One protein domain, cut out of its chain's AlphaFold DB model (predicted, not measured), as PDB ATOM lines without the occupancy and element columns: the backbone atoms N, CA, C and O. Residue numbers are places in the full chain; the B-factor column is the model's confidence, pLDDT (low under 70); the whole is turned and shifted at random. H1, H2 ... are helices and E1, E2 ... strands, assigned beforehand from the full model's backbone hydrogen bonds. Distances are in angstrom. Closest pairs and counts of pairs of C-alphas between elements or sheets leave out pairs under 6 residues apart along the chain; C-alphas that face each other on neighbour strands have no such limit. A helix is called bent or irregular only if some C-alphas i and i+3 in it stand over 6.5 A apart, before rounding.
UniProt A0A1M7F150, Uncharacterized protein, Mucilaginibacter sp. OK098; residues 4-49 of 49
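AT A GLANCE: This is residues 4 to 49 of the 49 residues of an uncharacterized protein of Mucilaginibacter sp. OK098 (UniProt A0A1M7F150). A small ribbon of two antiparallel strands, E1 and E2, has one short helix, H1, packed over one face, and a long irregular link from E1 to H1 makes much of the rest. This link, residues 8 to 30, first folds back beside E1, where residues 16 to 17 pair with it on the edge away from E2, then makes a wide loop through residues 19 to 26 before it returns to H1. The printed part has 46 residues, with one named helix and two named strands in the order E1, H1, E2; the class is mixed, helices and strands, with 19 residues, under half, in named elements. The whole is compact, with a radius of gyration of the C-alphas of 9.9 A, and its rounded outline spans 27 by 22 by 20 A.

HOW THE PARTS SIT: E1, residues 4 to 7, and E2, residues 44 to 48, are antiparallel neighbours, with 154 degrees between their N-to-C directions. The C-alphas of Val 5 and Val 46 face each other at 4.7 A. Across the pair, N 4 and O 47 are within hydrogen-bond range at 2.9 A, and N 45 and O 6 at 2.8 A. Residues 6 to 7 of E1 also make a short antiparallel pairing with residues 16 to 17, outside the named strands. H1, residues 31 to 40, has its closest C-alphas to E1 at Ala 38 and Val 5, 6.0 A apart. The closest C-alphas of H1 and E2 are those of Ala 38 and Gly 44, 4.1 A apart. In H1 every O i to N i+4 pair is within hydrogen-bond range.

IN THESE COORDINATES: E1 begins at C-alpha 4, at (-11.626, -28.683, 15.609), and measures 10.1 A from its first to its last C-alpha, at Glu 7. H1 begins at C-alpha 31, at (-4.511, -25.351, 20.443), measures 14.4 A to C-alpha 40, and is not bent. E2, the longest strand by residues, runs 13.4 A from Gly 44 to C-alpha 48, at (-9.807, -22.334, 14.605).

THE WHOLE: The two C-alphas farthest apart are those of Gly 10 and Glu 29, at 27.5 A, while those of Ile 4 and Leu 49, the first and last printed, are 7.5 A apart. The printed part has no cut and ends at residue 49, the chain's last residue. The link from E1 to H1 is long, with 23 residues whose C-alphas lie 4 to 15 A from the mean of all C-alphas; the link from H1 to E2 is tight, with 3 residues. The mean pLDDT of the printed part is 96.5, and no printed residue is under 70.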
ATOM      1  N   ILE A   4     -11.286 -27.328  16.061       98.25
ATOM      2  CA  ILE A   4     -11.626 -28.683  15.609       98.25
ATOM      3  C   ILE A   4     -10.440 -29.275  14.854       98.25
ATOM      4  O   ILE A   4      -9.579 -28.542  14.360       98.25
ATOM      5  N   VAL A   5     -10.425 -30.598  14.729       98.38
ATOM      6  CA  VAL A   5      -9.475 -31.314  13.874       98.38
ATOM      7  C   VAL A   5     -10.221 -31.958  12.719       98.38
ATOM      8  O   VAL A   5     -11.286 -32.542  12.912       98.38
ATOM      9  N   ILE A   6      -9.667 -31.826  11.519       97.94
ATOM     10  CA  ILE A   6     -10.157 -32.477  10.306       97.94
ATOM     11  C   ILE A   6      -9.095 -33.469   9.832       97.94
ATOM     12  O   ILE A   6      -7.963 -33.074   9.579       97.94
ATOM     13  N   GLU A   7      -9.464 -34.736   9.684       96.38
ATOM     14  CA  GLU A   7      -8.680 -35.745   8.972       96.38
ATOM     15  C   GLU A   7      -8.938 -35.604   7.469       96.38
ATOM     16  O   GLU A   7     -10.086 -35.639   7.018       96.38
ATOM     17  N   MET A   8      -7.867 -35.436   6.698       96.19
ATOM     18  CA  MET A   8      -7.896 -35.157   5.262       96.19
ATOM     19  C   MET A   8      -7.369 -36.320   4.414       96.19
ATOM     20  O   MET A   8      -7.231 -36.174   3.193       96.19
ATOM     21  N   HIS A   9      -7.097 -37.482   5.012       93.81
ATOM     22  CA  HIS A   9      -6.643 -38.659   4.283       93.81
ATOM     23  C   HIS A   9      -7.597 -39.030   3.135       93.81
ATOM     24  O   HIS A   9      -8.803 -39.186   3.307       93.81
ATOM     25  N   GLY A  10      -7.042 -39.187   1.929       91.88
ATOM     26  CA  GLY A  10      -7.819 -39.375   0.694       91.88
ATOM     27  C   GLY A  10      -8.170 -38.069  -0.033       91.88
ATOM     28  O   GLY A  10      -8.692 -38.111  -1.147       91.88
ATOM     29  N   GLY A  11      -7.817 -36.916   0.539       92.81
ATOM     30  CA  GLY A  11      -8.033 -35.580  -0.013       92.81
ATOM     31  C   GLY A  11      -9.330 -34.927   0.470       92.81
ATOM     32  O   GLY A  11     -10.169 -35.544   1.117       92.81
ATOM     33  N   ALA A  12      -9.534 -33.659   0.098       91.56
ATOM     34  CA  ALA A  12     -10.603 -32.814   0.648       91.56
ATOM     35  C   ALA A  12     -12.040 -33.336   0.460       91.56
ATOM     36  O   ALA A  12     -12.929 -32.955   1.215       91.56
ATOM     37  N   ALA A  13     -12.286 -34.205  -0.524       95.00
ATOM     38  CA  ALA A  13     -13.596 -34.827  -0.726       95.00
ATOM     39  C   ALA A  13     -13.950 -35.877   0.347       95.00
ATOM     40  O   ALA A  13     -15.115 -36.255   0.457       95.00
ATOM     41  N   TYR A  14     -12.961 -36.340   1.114       94.06
ATOM     42  CA  TYR A  14     -13.083 -37.359   2.158       94.06
ATOM     43  C   TYR A  14     -12.762 -36.801   3.548       94.06
ATOM     44  O   TYR A  14     -12.479 -37.565   4.462       94.06
ATOM     45  N   ALA A  15     -12.808 -35.476   3.696       95.69
ATOM     46  CA  ALA A  15     -12.556 -34.799   4.956       95.69
ATOM     47  C   ALA A  15     -13.556 -35.239   6.037       95.69
ATOM     48  O   ALA A  15     -14.770 -35.208   5.812       95.69
ATOM     49  N   ILE A  16     -13.053 -35.611   7.214       95.62
ATOM     50  CA  ILE A  16     -13.864 -36.020   8.368       95.62
ATOM     51  C   ILE A  16     -13.424 -35.211   9.586       95.62
ATOM     52  O   ILE A  16     -12.235 -35.043   9.827       95.62
ATOM     53  N   ILE A  17     -14.380 -34.698  10.360       97.19
ATOM     54  CA  ILE A  17     -14.087 -34.038  11.639       97.19
ATOM     55  C   ILE A  17     -13.779 -35.122  12.676       97.19
ATOM     56  O   ILE A  17     -14.503 -36.113  12.739       97.19
ATOM     57  N   ALA A  18     -12.740 -34.937  13.489       97.00
ATOM     58  CA  ALA A  18     -12.436 -35.841  14.591       97.00
ATOM     59  C   ALA A  18     -13.636 -35.937  15.552       97.00
ATOM     60  O   ALA A  18     -14.186 -34.917  15.983       97.00
ATOM     61  N   THR A  19     -14.054 -37.160  15.876       97.69
ATOM     62  CA  THR A  19     -15.207 -37.428  16.743       97.69
ATOM     63  C   THR A  19     -14.829 -38.279  17.946       97.69
ATOM     64  O   THR A  19     -13.915 -39.099  17.871       97.69
ATOM     65  N   ASP A  20     -15.579 -38.144  19.038       95.50
ATOM     66  CA  ASP A  20     -15.517 -39.077  20.159       95.50
ATOM     67  C   ASP A  20     -16.098 -40.461  19.793       95.50
ATOM     68  O   ASP A  20     -16.533 -40.718  18.665       95.50
ATOM     69  N   THR A  21     -16.114 -41.380  20.761       95.88
ATOM     70  CA  THR A  21     -16.630 -42.746  20.574       95.88
ATOM     71  C   THR A  21     -18.126 -42.815  20.278       95.88
ATOM     72  O   THR A  21     -18.592 -43.834  19.769       95.88
ATOM     73  N   ASP A  22     -18.870 -41.757  20.594       97.00
ATOM     74  CA  ASP A  22     -20.307 -41.647  20.358       97.00
ATOM     75  C   ASP A  22     -20.615 -40.927  19.029       97.00
ATOM     76  O   ASP A  22     -21.778 -40.803  18.638       97.00
ATOM     77  N   GLY A  23     -19.580 -40.488  18.303       95.56
ATOM     78  CA  GLY A  23     -19.698 -39.778  17.034       95.56
ATOM     79  C   GLY A  23     -19.973 -38.280  17.185       95.56
ATOM     80  O   GLY A  23     -20.351 -37.637  16.204       95.56
ATOM     81  N   ASN A  24     -19.802 -37.707  18.380       97.38
ATOM     82  CA  ASN A  24     -19.883 -36.259  18.558       97.38
ATOM     83  C   ASN A  24     -18.581 -35.607  18.102       97.38
ATOM     84  O   ASN A  24     -17.497 -36.117  18.377       97.38
ATOM     85  N   ASN A  25     -18.677 -34.445  17.460       97.06
ATOM     86  CA  ASN A  25     -17.497 -33.679  17.066       97.06
ATOM     87  C   ASN A  25     -16.673 -33.289  18.298       97.06
ATOM     88  O   ASN A  25     -17.204 -32.688  19.237       97.06
ATOM     89  N   LEU A  26     -15.373 -33.568  18.254       97.19
ATOM     90  CA  LEU A  26     -14.436 -33.065  19.245       97.19
ATOM     91  C   LEU A  26     -14.219 -31.568  19.020       97.19
ATOM     92  O   LEU A  26     -13.918 -31.120  17.912       97.19
ATOM     93  N   VAL A  27     -14.378 -30.799  20.094       97.75
ATOM     94  CA  VAL A  27     -14.088 -29.366  20.136       97.75
ATOM     95  C   VAL A  27     -13.084 -29.132  21.252       97.75
ATOM     96  O   VAL A  27     -13.321 -29.508  22.399       97.75
ATOM     97  N   PHE A  28     -11.966 -28.509  20.907       97.44
ATOM     98  CA  PHE A  28     -10.854 -28.262  21.813       97.44
ATOM     99  C   PHE A  28     -10.837 -26.790  22.225       97.44
ATOM    100  O   PHE A  28     -11.011 -25.903  21.393       97.44
ATOM    101  N   GLU A  29     -10.604 -26.514  23.506       97.50
ATOM    102  CA  GLU A  29     -10.509 -25.142  24.039       97.50
ATOM    103  C   GLU A  29      -9.077 -24.590  23.996       97.50
ATOM    104  O   GLU A  29      -8.836 -23.404  24.236       97.50
ATOM    105  N   ASN A  30      -8.101 -25.449  23.700       97.12
ATOM    106  CA  ASN A  30      -6.713 -25.062  23.539       97.12
ATOM    107  C   ASN A  30      -6.108 -25.692  22.281       97.12
ATOM    108  O   ASN A  30      -6.486 -26.774  21.837       97.12
ATOM    109  N   ARG A  31      -5.162 -24.962  21.691       97.56
ATOM    110  CA  ARG A  31      -4.511 -25.351  20.443       97.56
ATOM    111  C   ARG A  31      -3.598 -26.566  20.613       97.56
ATOM    112  O   ARG A  31      -3.482 -27.353  19.687       97.56
ATOM    113  N   GLU A  32      -2.969 -26.713  21.777       98.12
ATOM    114  CA  GLU A  32      -2.035 -27.809  22.061       98.12
ATOM    115  C   GLU A  32      -2.731 -29.179  22.003       98.12
ATOM    116  O   GLU A  32      -2.219 -30.108  21.383       98.12
ATOM    117  N   GLU A  33      -3.932 -29.300  22.575       97.75
ATOM    118  CA  GLU A  33      -4.753 -30.512  22.486       97.75
ATOM    119  C   GLU A  33      -5.205 -30.788  21.051       97.75
ATOM    120  O   GLU A  33      -5.130 -31.931  20.603       97.75
ATOM    121  N   ALA A  34      -5.608 -29.753  20.308       98.00
ATOM    122  CA  ALA A  34      -5.987 -29.905  18.905       98.00
ATOM    123  C   ALA A  34      -4.804 -30.364  18.032       98.00
ATOM    124  O   ALA A  34      -4.967 -31.211  17.160       98.00
ATOM    125  N   GLU A  35      -3.599 -29.840  18.269       98.19
ATOM    126  CA  GLU A  35      -2.384 -30.260  17.559       98.19
ATOM    127  C   GLU A  35      -1.984 -31.697  17.905       98.19
ATOM    128  O   GLU A  35      -1.517 -32.428  17.032       98.19
ATOM    129  N   LYS A  36      -2.209 -32.127  19.151       98.12
ATOM    130  CA  LYS A  36      -2.000 -33.519  19.551       98.12
ATOM    131  C   LYS A  36      -2.954 -34.463  18.816       98.12
ATOM    132  O   LYS A  36      -2.484 -35.431  18.231       98.12
ATOM    133  N   GLU A  37      -4.249 -34.150  18.795       97.94
ATOM    134  CA  GLU A  37      -5.247 -34.940  18.060       97.94
ATOM    135  C   GLU A  37      -4.929 -34.982  16.554       97.94
ATOM    136  O   GLU A  37      -4.971 -36.037  15.925       97.94
ATOM    137  N   ALA A  38      -4.529 -33.848  15.969       97.69
ATOM    138  CA  ALA A  38      -4.105 -33.794  14.570       97.69
ATOM    139  C   ALA A  38      -2.862 -34.658  14.286       97.69
ATOM    140  O   ALA A  38      -2.722 -35.170  13.179       97.69
ATOM    141  N   GLY A  39      -1.971 -34.839  15.266       97.50
ATOM    142  CA  GLY A  39      -0.815 -35.732  15.164       97.50
ATOM    143  C   GLY A  39      -1.152 -37.224  15.254       97.50
ATOM    144  O   GLY A  39      -0.372 -38.043  14.766       97.50
ATOM    145  N   ASP A  40      -2.298 -37.573  15.846       96.25
ATOM    146  CA  ASP A  40      -2.814 -38.947  15.900       96.25
ATOM    147  C   ASP A  40      -3.572 -39.332  14.606       96.25
ATOM    148  O   ASP A  40      -3.772 -40.517  14.321       96.25
ATOM    149  N   CYS A  41      -3.936 -38.339  13.785       95.06
ATOM    150  CA  CYS A  41      -4.480 -38.496  12.434       95.06
ATOM    151  C   CYS A  41      -3.379 -38.838  11.403       95.06
ATOM    152  O   CYS A  41      -2.197 -38.560  11.597       95.06
ATOM    153  N   GLN A  42      -3.757 -39.420  10.261       94.56
ATOM    154  CA  GLN A  42      -2.845 -39.633   9.130       94.56
ATOM    155  C   GLN A  42      -2.508 -38.323   8.406       94.56
ATOM    156  O   GLN A  42      -1.357 -38.132   8.013       94.56
ATOM    157  N   ASP A  43      -3.502 -37.453   8.212       96.00
ATOM    158  CA  ASP A  43      -3.365 -36.118   7.619       96.00
ATOM    159  C   ASP A  43      -4.281 -35.122   8.356       96.00
ATOM    160  O   ASP A  43      -5.291 -34.643   7.833       96.00
ATOM    161  N   GLY A  44      -3.960 -34.868   9.629       97.12
ATOM    162  CA  GLY A  44      -4.741 -34.003  10.513       97.12
ATOM    163  C   GLY A  44      -4.513 -32.506  10.279       97.12
ATOM    164  O   GLY A  44      -3.382 -32.025  10.203       97.12
ATOM    165  N   LEU A  45      -5.605 -31.742  10.248       97.62
ATOM    166  CA  LEU A  45      -5.626 -30.287  10.115       97.62
ATOM    167  C   LEU A  45      -6.357 -29.644  11.297       97.62
ATOM    168  O   LEU A  45      -7.542 -29.894  11.510       97.62
ATOM    169  N   VAL A  46      -5.677 -28.747  12.014       98.06
ATOM    170  CA  VAL A  46      -6.292 -27.917  13.063       98.06
ATOM    171  C   VAL A  46      -6.985 -26.708  12.438       98.06
ATOM    172  O   VAL A  46      -6.367 -25.945  11.691       98.06
ATOM    173  N   VAL A  47      -8.255 -26.500  12.787       97.62
ATOM    174  CA  VAL A  47      -9.065 -25.352  12.360       97.62
ATOM    175  C   VAL A  47      -9.531 -24.577  13.588       97.62
ATOM    176  O   VAL A  47     -10.101 -25.155  14.508       97.62
ATOM    177  N   GLU A  48      -9.293 -23.268  13.595       97.50
ATOM    178  CA  GLU A  48      -9.807 -22.334  14.605       97.50
ATOM    179  C   GLU A  48     -11.214 -21.858  14.209       97.50
ATOM    180  O   GLU A  48     -11.446 -21.547  13.037       97.50
ATOM    181  N   LEU A  49     -12.144 -21.845  15.172       94.31
ATOM    182  CA  LEU A  49     -13.556 -21.476  14.998       94.31
ATOM    183  C   LEU A  49     -13.839 -20.000  15.307       94.31
ATOM    184  O   LEU A  49     -13.313 -19.487  16.324       94.31
TER     185      LEU A  49